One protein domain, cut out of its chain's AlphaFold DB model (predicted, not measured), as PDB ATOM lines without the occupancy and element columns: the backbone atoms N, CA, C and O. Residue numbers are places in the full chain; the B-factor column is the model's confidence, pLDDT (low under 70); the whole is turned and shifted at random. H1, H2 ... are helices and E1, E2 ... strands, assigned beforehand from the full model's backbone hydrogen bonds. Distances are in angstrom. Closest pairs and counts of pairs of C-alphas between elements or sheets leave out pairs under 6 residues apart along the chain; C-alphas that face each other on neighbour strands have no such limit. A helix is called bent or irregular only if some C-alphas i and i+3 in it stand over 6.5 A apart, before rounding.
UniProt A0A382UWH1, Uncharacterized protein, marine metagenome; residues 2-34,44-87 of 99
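This is residues 2 to 34 and 44 to 87 of the 99 residues of an uncharacterized protein of marine metagenome (UniProt A0A382UWH1). A small cluster of crossed helices has H4 in its middle, with H1 and H2 packed on it at wide angles, H3 packed across one end of H2 and meeting H4 only at a corner, and H5 packed on H1. The short two-strand hairpin E1 and E2 lies at one end of the long axis, and H3 lies at the other. The printed part has 77 residues, with five named helices and two named strands in the order H1, H2, H3, H4, E1, E2, H5; the sheet, in the order E1 - E2, is antiparallel. The class is mostly helix, and the whole is compact, with a radius of gyration of the C-alphas of 12.2 A and spans of 39 by 27 by 20 A.

E1, residues 68 to 70, and E2, residues 76 to 78, form an antiparallel hairpin at 169 degrees. N 69 and O 77 are within hydrogen-bond range at 2.9 A, and N 77 and O 69 at 2.8 A. A tight link joins E1 to H4, residues 57 to 66, the hub. H2, residues 18 to 32, touches H4 at a steep tilt of 49 degrees, the same way; their closest C-alphas, of Tyr 29 and Lys 66, are 5.4 A apart. H1, residues 2 to 13, touches H4 with residues 6 to 10 alone, about perpendicular at 76 degrees; the closest C-alphas are those of Arg 10 and Tyr 60, 6.4 A apart. H3, residues 44 to 55, touches H4 only at the corner, and only just, with 3 pairs of C-alphas within 8 A, the closest those of Val 52 and Ala 59, 5.3 A apart. H3 touches H2 with residues 45 to 48 alone, about perpendicular at 75 degrees, closest at the C-alphas of Phe 22 and Val 45, 6.0 A apart. H5, residues 80 to 86, touches H1 about perpendicular at 83 degrees, closest at the C-alphas of Phe 9 and Cys 85, 5.4 A apart. H3 is apart from both strands. In H3, H4 and H5 every O i to N i+4 pair is within hydrogen-bond range; in H1 5 of 8 are, and in H2 10 of 11.

E1 is 6.5 A long and E2 6.7 A. H2 is 22.3 A long and irregular: C-alphas 29 and 32 are 7.0 A apart. H3 measures 16.5 A, H1 15.7 A, H4 14.5 A and H5 9.9 A. H1 begins at C-alpha 2 (183.029, 155.030, 180.690), and H5 ends at C-alpha 86 (195.554, 155.683, 183.454).

The two C-alphas farthest apart, those of Ala 46 and Asp 73, are 39.2 A apart. Residues 35 to 43 are not printed, and C-alphas 34 and 44 are 19.3 A apart across the cut. Of the links that are printed whole, each is tight. Mean pLDDT of the printed part is 89.0; residues 2 to 3 and 33 are under 70.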
ATOM      1  N   ARG A   2     183.240 153.568 180.579       61.12
ATOM      2  CA  ARG A   2     183.029 155.030 180.690       61.12
ATOM      3  C   ARG A   2     183.104 155.524 182.136       61.12
ATOM      4  O   ARG A   2     183.619 156.598 182.379       61.12
ATOM      5  N   GLU A   3     182.622 154.743 183.090       66.12
ATOM      6  CA  GLU A   3     182.529 155.185 184.488       66.12
ATOM      7  C   GLU A   3     183.851 155.068 185.262       66.12
ATOM      8  O   GLU A   3     184.036 155.769 186.249       66.12
ATOM      9  N   GLU A   4     184.798 154.255 184.786       74.69
ATOM     10  CA  GLU A   4     186.075 154.012 185.477       74.69
ATOM     11  C   GLU A   4     187.241 154.763 184.819       74.69
ATOM     12  O   GLU A   4     187.978 155.485 185.487       74.69
ATOM     13  N   TYR A   5     187.391 154.660 183.492       83.88
ATOM     14  CA  TYR A   5     188.562 155.207 182.797       83.88
ATOM     15  C   TYR A   5     188.436 156.688 182.451       83.88
ATOM     16  O   TYR A   5     189.418 157.428 182.520       83.88
ATOM     17  N   TYR A   6     187.238 157.148 182.082       89.69
ATOM     18  CA  TYR A   6     187.053 158.534 181.657       89.69
ATOM     19  C   TYR A   6     187.297 159.548 182.791       89.69
ATOM     20  O   TYR A   6     188.043 160.504 182.553       89.69
ATOM     21  N   PRO A   7     186.778 159.362 184.024       90.88
ATOM     22  CA  PRO A   7     187.064 160.294 185.113       90.88
ATOM     23  C   PRO A   7     188.564 160.403 185.415       90.88
ATOM     24  O   PRO A   7     189.075 161.508 185.587       90.88
ATOM     25  N   GLN A   8     189.291 159.279 185.412       89.50
ATOM     26  CA  GLN A   8     190.738 159.264 185.638       89.50
ATOM     27  C   GLN A   8     191.505 159.950 184.499       89.50
ATOM     28  O   GLN A   8     192.363 160.796 184.756       89.50
ATOM     29  N   PHE A   9     191.160 159.646 183.243       91.81
ATOM     30  CA  PHE A   9     191.712 160.320 182.067       91.81
ATOM     31  C   PHE A   9     191.530 161.836 182.165       91.81
ATOM     32  O   PHE A   9     192.508 162.582 182.095       91.81
ATOM     33  N   ARG A  10     190.293 162.291 182.384       93.31
ATOM     34  CA  ARG A  10     189.960 163.711 182.495       93.31
ATOM     35  C   ARG A  10     190.764 164.365 183.608       93.31
ATOM     36  O   ARG A  10     191.420 165.373 183.358       93.31
ATOM     37  N   ASN A  11     190.741 163.787 184.809       91.44
ATOM     38  CA  ASN A  11     191.410 164.347 185.979       91.44
ATOM     39  C   ASN A  11     192.916 164.507 185.764       91.44
ATOM     40  O   ASN A  11     193.472 165.503 186.208       91.44
ATOM     41  N   ASN A  12     193.559 163.597 185.034       90.94
ATOM     42  CA  ASN A  12     194.985 163.703 184.735       90.94
ATOM     43  C   ASN A  12     195.284 164.677 183.587       90.94
ATOM     44  O   ASN A  12     196.245 165.441 183.661       90.94
ATOM     45  N   VAL A  13     194.446 164.722 182.549       91.94
ATOM     46  CA  VAL A  13     194.633 165.639 181.414       91.94
ATOM     47  C   VAL A  13     194.427 167.101 181.823       91.94
ATOM     48  O   VAL A  13     195.181 167.970 181.379       91.94
ATOM     49  N   VAL A  14     193.463 167.399 182.703       93.12
ATOM     50  CA  VAL A  14     193.196 168.782 183.154       93.12
ATOM     51  C   VAL A  14     194.293 169.374 184.046       93.12
ATOM     52  O   VAL A  14     194.273 170.580 184.287       93.12
ATOM     53  N   GLN A  15     195.254 168.569 184.505       91.50
ATOM     54  CA  GLN A  15     196.421 169.033 185.273       91.50
ATOM     55  C   GLN A  15     197.617 169.378 184.376       91.50
ATOM     56  O   GLN A  15     198.570 170.007 184.827       91.50
ATOM     57  N   LEU A  16     197.587 168.983 183.099       90.38
ATOM     58  CA  LEU A  16     198.679 169.263 182.170       90.38
ATOM     59  C   LEU A  16     198.744 170.750 181.804       90.38
ATOM     60  O   LEU A  16     197.689 171.339 181.538       90.38
ATOM     61  N   PRO A  17     199.951 171.328 181.653       94.31
ATOM     62  CA  PRO A  17     200.129 172.596 180.952       94.31
ATOM     63  C   PRO A  17     199.501 172.543 179.556       94.31
ATOM     64  O   PRO A  17     199.545 171.499 178.896       94.31
ATOM     65  N   TRP A  18     198.930 173.656 179.094       93.62
ATOM     66  CA  TRP A  18     198.168 173.688 177.842       93.62
ATOM     67  C   TRP A  18     198.981 173.274 176.614       93.62
ATOM     68  O   TRP A  18     198.436 172.580 175.765       93.62
ATOM     69  N   ASP A  19     200.282 173.558 176.560       91.06
ATOM     70  CA  ASP A  19     201.144 173.120 175.451       91.06
ATOM     71  C   ASP A  19     201.255 171.591 175.351       91.06
ATOM     72  O   ASP A  19     201.269 171.014 174.262       91.06
ATOM     73  N   VAL A  20     201.330 170.913 176.502       92.50
ATOM     74  CA  VAL A  20     201.392 169.445 176.587       92.50
ATOM     75  C   VAL A  20     200.008 168.854 176.346       92.50
ATOM     76  O   VAL A  20     199.862 167.891 175.590       92.50
ATOM     77  N   ARG A  21     198.983 169.463 176.951       93.88
ATOM     78  CA  ARG A  21     197.583 169.080 176.782       93.88
ATOM     79  C   ARG A  21     197.168 169.146 175.319       93.88
ATOM     80  O   ARG A  21     196.594 168.188 174.829       93.88
ATOM     81  N   PHE A  22     197.493 170.232 174.624       94.31
ATOM     82  CA  PHE A  22     197.168 170.430 173.216       94.31
ATOM     83  C   PHE A  22     197.748 169.318 172.344       94.31
ATOM     84  O   PHE A  22     197.011 168.696 171.584       94.31
ATOM     85  N   LYS A  23     199.044 169.009 172.497       93.12
ATOM     86  CA  LYS A  23     199.695 167.918 171.753       93.12
ATOM     87  C   LYS A  23     198.993 166.584 171.996       93.12
ATOM     88  O   LYS A  23     198.664 165.885 171.044       93.12
ATOM     89  N   LEU A  24     198.709 166.268 173.260       94.25
ATOM     90  CA  LEU A  24     198.020 165.038 173.639       94.25
ATOM     91  C   LEU A  24     196.607 164.967 173.053       94.25
ATOM     92  O   LEU A  24     196.253 163.959 172.451       94.25
ATOM     93  N   LEU A  25     195.796 166.010 173.237       94.31
ATOM     94  CA  LEU A  25     194.401 166.042 172.797       94.31
ATOM     95  C   LEU A  25     194.290 166.019 171.272       94.31
ATOM     96  O   LEU A  25     193.428 165.324 170.745       94.31
ATOM     97  N   ARG A  26     195.194 166.709 170.570       93.56
ATOM     98  CA  ARG A  26     195.296 166.642 169.113       93.56
ATOM     99  C   ARG A  26     195.630 165.232 168.640       93.56
ATOM    100  O   ARG A  26     194.928 164.717 167.783       93.56
ATOM    101  N   GLU A  27     196.645 164.588 169.223       93.19
ATOM    102  CA  GLU A  27     196.990 163.200 168.875       93.19
ATOM    103  C   GLU A  27     195.809 162.241 169.072       93.19
ATOM    104  O   GLU A  27     195.632 161.325 168.280       93.19
ATOM    105  N   LEU A  28     194.998 162.444 170.118       93.19
ATOM    106  CA  LEU A  28     193.791 161.647 170.334       93.19
ATOM    107  C   LEU A  28     192.704 161.950 169.306       93.19
ATOM    108  O   LEU A  28     192.081 161.023 168.812       93.19
ATOM    109  N   TYR A  29     192.474 163.226 168.997       91.50
ATOM    110  CA  TYR A  29     191.482 163.642 168.006       91.50
ATOM    111  C   TYR A  29     191.797 163.077 166.617       91.50
ATOM    112  O   TYR A  29     190.904 162.593 165.929       91.50
ATOM    113  N   ASP A  30     193.076 163.084 166.247       90.69
ATOM    114  CA  ASP A  30     193.563 162.649 164.938       90.69
ATOM    115  C   ASP A  30     193.646 161.107 164.818       90.69
ATOM    116  O   ASP A  30     193.903 160.591 163.732       90.69
ATOM    117  N   ALA A  31     193.427 160.353 165.907       87.12
ATOM    118  CA  ALA A  31     193.637 158.903 165.949       87.12
ATOM    119  C   ALA A  31     192.634 158.091 165.109       87.12
ATOM    120  O   ALA A  31     193.004 157.040 164.589       87.12
ATOM    121  N   GLU A  32     191.395 158.567 164.951       77.75
ATOM    122  CA  GLU A  32     190.348 157.866 164.182       77.75
ATOM    123  C   GLU A  32     190.432 158.151 162.665       77.75
ATOM    124  O   GLU A  32     189.690 157.580 161.880       77.75
ATOM    125  N   GLY A  33     191.357 159.011 162.215       65.12
ATOM    126  CA  GLY A  33     191.678 159.187 160.791       65.12
ATOM    127  C   GLY A  33     190.624 159.884 159.914       65.12
ATOM    128  O   GLY A  33     190.930 160.171 158.761       65.12
ATOM    129  N   ASP A  34     189.431 160.196 160.433       72.19
ATOM    130  CA  ASP A  34     188.364 160.849 159.656       72.19
ATOM    131  C   ASP A  34     188.755 162.260 159.189       72.19
ATOM    132  O   ASP A  34     188.818 162.560 157.997       72.19
ATOM    133  N   PRO A  44     196.893 177.789 167.639       90.56
ATOM    134  CA  PRO A  44     196.093 176.567 167.677       90.56
ATOM    135  C   PRO A  44     195.833 176.059 169.103       90.56
ATOM    136  O   PRO A  44     194.877 175.308 169.321       90.56
ATOM    137  N   VAL A  45     196.659 176.458 170.079       93.94
ATOM    138  CA  VAL A  45     196.433 176.134 171.492       93.94
ATOM    139  C   VAL A  45     195.217 176.908 171.986       93.94
ATOM    140  O   VAL A  45     194.298 176.296 172.530       93.94
ATOM    141  N   ALA A  46     195.156 178.219 171.727       93.31
ATOM    142  CA  ALA A  46     194.001 179.043 172.071       93.31
ATOM    143  C   ALA A  46     192.712 178.574 171.375       93.31
ATOM    144  O   ALA A  46     191.652 178.554 172.004       93.31
ATOM    145  N   ASP A  47     192.783 178.130 170.117       92.94
ATOM    146  CA  ASP A  47     191.626 177.564 169.407       92.94
ATOM    147  C   ASP A  47     191.048 176.351 170.152       92.94
ATOM    148  O   ASP A  47     189.838 176.271 170.400       92.94
ATOM    149  N   MET A  48     191.913 175.417 170.564       94.19
ATOM    150  CA  MET A  48     191.494 174.240 171.325       94.19
ATOM    151  C   MET A  48     191.014 174.615 172.728       94.19
ATOM    152  O   MET A  48     190.011 174.068 173.187       94.19
ATOM    153  N   MET A  49     191.665 175.571 173.397       94.31
ATOM    154  CA  MET A  49     191.216 176.103 174.687       94.31
ATOM    155  C   MET A  49     189.792 176.646 174.602       94.31
ATOM    156  O   MET A  49     188.947 176.279 175.414       94.31
ATOM    157  N   ASN A  50     189.512 177.475 173.596       94.44
ATOM    158  CA  ASN A  50     188.196 178.064 173.373       94.44
ATOM    159  C   ASN A  50     187.146 176.997 173.055       94.44
ATOM    160  O   ASN A  50     186.026 177.046 173.570       94.44
ATOM    161  N   TRP A  51     187.504 176.002 172.244       93.75
ATOM    162  CA  TRP A  51     186.615 174.887 171.934       93.75
ATOM    163  C   TRP A  51     186.283 174.056 173.179       93.75
ATOM    164  O   TRP A  51     185.108 173.806 173.453       93.75
ATOM    165  N   VAL A  52     187.299 173.702 173.972       94.69
ATOM    166  CA  VAL A  52     187.143 172.991 175.248       94.69
ATOM    167  C   VAL A  52     186.316 173.813 176.231       94.69
ATOM    168  O   VAL A  52     185.415 173.270 176.858       94.69
ATOM    169  N   ALA A  53     186.558 175.119 176.347       94.38
ATOM    170  CA  ALA A  53     185.791 176.000 177.226       94.38
ATOM    171  C   ALA A  53     184.311 176.067 176.820       94.38
ATOM    172  O   ALA A  53     183.434 176.038 177.681       94.38
ATOM    173  N   LYS A  54     184.022 176.096 175.513       95.75
ATOM    174  CA  LYS A  54     182.653 176.111 174.977       95.75
ATOM    175  C   LYS A  54     181.912 174.789 175.190       95.75
ATOM    176  O   LYS A  54     180.702 174.795 175.388       95.75
ATOM    177  N   LYS A  55     182.618 173.663 175.084       93.12
ATOM    178  CA  LYS A  55     182.052 172.304 175.136       93.12
ATOM    179  C   LYS A  55     182.097 171.670 176.528       93.12
ATOM    180  O   LYS A  55     181.370 170.718 176.790       93.12
ATOM    181  N   GLY A  56     182.931 172.184 177.425       93.12
ATOM    182  CA  GLY A  56     183.075 171.680 178.783       93.12
ATOM    183  C   GLY A  56     183.512 170.215 178.818       93.12
ATOM    184  O   GLY A  56     184.499 169.827 178.197       93.12
ATOM    185  N   ASP A  57     182.774 169.398 179.569       92.12
ATOM    186  CA  ASP A  57     183.081 167.976 179.753       92.12
ATOM    187  C   ASP A  57     182.980 167.170 178.448       92.12
ATOM    188  O   ASP A  57     183.795 166.285 178.189       92.12
ATOM    189  N   GLU A  58     182.052 167.544 177.563       93.38
ATOM    190  CA  GLU A  58     181.854 166.875 176.273       93.38
ATOM    191  C   GLU A  58     183.106 166.922 175.390       93.38
ATOM    192  O   GLU A  58     183.350 166.000 174.610       93.38
ATOM    193  N   ALA A  59     183.931 167.966 175.529       93.81
ATOM    194  CA  ALA A  59     185.200 168.063 174.816       93.81
ATOM    195  C   ALA A  59     186.143 166.922 175.199       93.81
ATOM    196  O   ALA A  59     186.637 166.199 174.336       93.81
ATOM    197  N   TYR A  60     186.366 166.736 176.502       94.19
ATOM    198  CA  TYR A  60     187.248 165.691 177.016       94.19
ATOM    199  C   TYR A  60     186.717 164.302 176.689       94.19
ATOM    200  O   TYR A  60     187.500 163.422 176.335       94.19
ATOM    201  N   PHE A  61     185.398 164.118 176.750       93.62
ATOM    202  CA  PHE A  61     184.780 162.862 176.350       93.62
ATOM    203  C   PHE A  61     184.983 162.571 174.857       93.62
ATOM    204  O   PHE A  61     185.323 161.449 174.500       93.62
ATOM    205  N   THR A  62     184.887 163.588 173.994       93.25
ATOM    206  CA  THR A  62     185.169 163.450 172.554       93.25
ATOM    207  C   THR A  62     186.599 162.963 172.310       93.25
ATOM    208  O   THR A  62     186.794 162.004 171.569       93.25
ATOM    209  N   PHE A  63     187.599 163.566 172.961       94.06
ATOM    210  CA  PHE A  63     188.992 163.123 172.827       94.06
ATOM    211  C   PHE A  63     189.209 161.702 173.360       94.06
ATOM    212  O   PHE A  63     189.969 160.930 172.780       94.06
ATOM    213  N   PHE A  64     188.533 161.341 174.452       92.88
ATOM    214  CA  PHE A  64     188.588 159.989 175.002       92.88
ATOM    215  C   PHE A  64     188.017 158.955 174.023       92.88
ATOM    216  O   PHE A  64     188.652 157.928 173.785       92.88
ATOM    217  N   CYS A  65     186.860 159.243 173.420       91.75
ATOM    218  CA  CYS A  65     186.243 158.389 172.408       91.75
ATOM    219  C   CYS A  65     187.114 158.267 171.157       91.75
ATOM    220  O   CYS A  65     187.377 157.153 170.733       91.75
ATOM    221  N   LYS A  66     187.634 159.380 170.628       91.88
ATOM    222  CA  LYS A  66     188.522 159.374 169.452       91.88
ATOM    223  C   LYS A  66     189.796 158.550 169.675       91.88
ATOM    224  O   LYS A  66     190.312 157.933 168.754       91.88
ATOM    225  N   GLY A  67     190.287 158.499 170.914       91.12
ATOM    226  CA  GLY A  67     191.414 157.652 171.298       91.12
ATOM    227  C   GLY A  67     191.047 156.231 171.737       91.12
ATOM    228  O   GLY A  67     191.926 155.538 172.249       91.12
ATOM    229  N   THR A  68     189.791 155.805 171.606       90.38
ATOM    230  CA  THR A  68     189.320 154.473 172.004       90.38
ATOM    231  C   THR A  68     188.733 153.752 170.802       90.38
ATOM    232  O   THR A  68     187.731 154.173 170.241       90.38
ATOM    233  N   GLU A  69     189.323 152.618 170.455       89.00
ATOM    234  CA  GLU A  69     188.812 151.715 169.430       89.00
ATOM    235  C   GLU A  69     188.016 150.601 170.116       89.00
ATOM    236  O   GLU A  69     188.503 149.985 171.069       89.00
ATOM    237  N   VAL A  70     186.786 150.358 169.664       85.38
ATOM    238  CA  VAL A  70     185.929 149.274 170.162       85.38
ATOM    239  C   VAL A  70     185.761 148.254 169.047       85.38
ATOM    240  O   VAL A  70     185.299 148.588 167.959       85.38
ATOM    241  N   ASN A  71     186.142 147.015 169.332       85.62
ATOM    242  CA  ASN A  71     186.040 145.898 168.408       85.62
ATOM    243  C   ASN A  71     184.619 145.309 168.430       85.62
ATOM    244  O   ASN A  71     183.886 145.437 169.414       85.62
ATOM    245  N   GLU A  72     184.245 144.595 167.368       86.44
ATOM    246  CA  GLU A  72     182.928 143.942 167.247       86.44
ATOM    247  C   GLU A  72     182.667 142.878 168.331       86.44
ATOM    248  O   GLU A  72     181.518 142.610 168.675       86.44
ATOM    249  N   ASP A  73     183.725 142.297 168.903       87.62
ATOM    250  CA  ASP A  73     183.661 141.308 169.985       87.62
ATOM    251  C   ASP A  73     183.440 141.931 171.379       87.62
ATOM    252  O   ASP A  73     183.391 141.219 172.384       87.62
ATOM    253  N   GLY A  74     183.303 143.259 171.456       79.81
ATOM    254  CA  GLY A  74     183.188 144.003 172.710       79.81
ATOM    255  C   GLY A  74     184.527 144.236 173.418       79.81
ATOM    256  O   GLY A  74     184.558 144.875 174.474       79.81
ATOM    257  N   GLY A  75     185.637 143.758 172.846       83.62
ATOM    258  CA  GLY A  75     186.984 144.158 173.224       83.62
ATOM    259  C   GLY A  75     187.261 145.610 172.840       83.62
ATOM    260  O   GLY A  75     186.552 146.224 172.044       83.62
ATOM    261  N   PHE A  76     188.305 146.191 173.421       85.31
ATOM    262  CA  PHE A  76     188.682 147.563 173.108       85.31
ATOM    263  C   PHE A  76     190.180 147.783 173.206       85.31
ATOM    264  O   PHE A  76     190.897 147.097 173.940       85.31
ATOM    265  N   ARG A  77     190.635 148.810 172.499       87.38
ATOM    266  CA  ARG A  77     192.012 149.270 172.510       87.38
ATOM    267  C   ARG A  77     192.049 150.756 172.822       87.38
ATOM    268  O   ARG A  77     191.396 151.571 172.179       87.38
ATOM    269  N   LEU A  78     192.846 151.107 173.823       89.19
ATOM    270  CA  LEU A  78     193.098 152.497 174.181       89.19
ATOM    271  C   LEU A  78     194.334 153.007 173.447       89.19
ATOM    272  O   LEU A  78     195.350 152.312 173.342       89.19
ATOM    273  N   HIS A  79     194.281 154.257 173.001       91.19
ATOM    274  CA  HIS A  79     195.456 154.956 172.519       91.19
ATOM    275  C   HIS A  79     196.509 155.031 173.633       91.19
ATOM    276  O   HIS A  79     196.188 155.254 174.803       91.19
ATOM    277  N   LYS A  80     197.794 154.920 173.268       89.31
ATOM    278  CA  LYS A  80     198.930 154.920 174.213       89.31
ATOM    279  C   LYS A  80     198.889 156.084 175.210       89.31
ATOM    280  O   LYS A  80     199.294 155.922 176.358       89.31
ATOM    281  N   ASN A  81     198.393 157.252 174.792       88.06
ATOM    282  CA  ASN A  81     198.291 158.420 175.668       88.06
ATOM    283  C   ASN A  81     197.162 158.285 176.690       88.06
ATOM    284  O   ASN A  81     197.346 158.720 177.819       88.06
ATOM    285  N   ILE A  82     196.047 157.629 176.347       88.75
ATOM    286  CA  ILE A  82     195.012 157.294 177.331       88.75
ATOM    287  C   ILE A  82     195.588 156.292 178.332       88.75
ATOM    288  O   ILE A  82     195.531 156.547 179.528       88.75
ATOM    289  N   SER A  83     196.243 155.218 177.879       86.62
ATOM    290  CA  SER A  83     196.888 154.252 178.784       86.62
ATOM    291  C   SER A  83     197.903 154.911 179.728       86.62
ATOM    292  O   SER A  83     197.928 154.604 180.917       86.62
ATOM    293  N   ARG A  84     198.699 155.872 179.235       83.44
ATOM    294  CA  ARG A  84     199.620 156.676 180.061       83.44
ATOM    295  C   ARG A  84     198.891 157.538 181.091       83.44
ATOM    296  O   ARG A  84     199.358 157.640 182.219       83.44
ATOM    297  N   CYS A  85     197.748 158.124 180.730       82.56
ATOM    298  CA  CYS A  85     196.903 158.848 181.677       82.56
ATOM    299  C   CYS A  85     196.301 157.936 182.756       82.56
ATOM    300  O   CYS A  85     195.938 158.443 183.810       82.56
ATOM    301  N   LEU A  86     196.167 156.631 182.516       81.31
ATOM    302  CA  LEU A  86     195.554 155.683 183.454       81.31
ATOM    303  C   LEU A  86     196.569 154.966 184.364       81.31
ATOM    304  O   LEU A  86     196.186 154.430 185.400       81.31
ATOM    305  N   GLY A  87     197.854 154.945 183.991       73.06
ATOM    306  CA  GLY A  87     198.906 154.264 184.752       73.06
ATOM    307  C   GLY A  87     199.199 154.890 186.124       73.06
ATOM    308  O   GLY A  87     198.983 156.081 186.337       73.06
TER     309      GLY A  87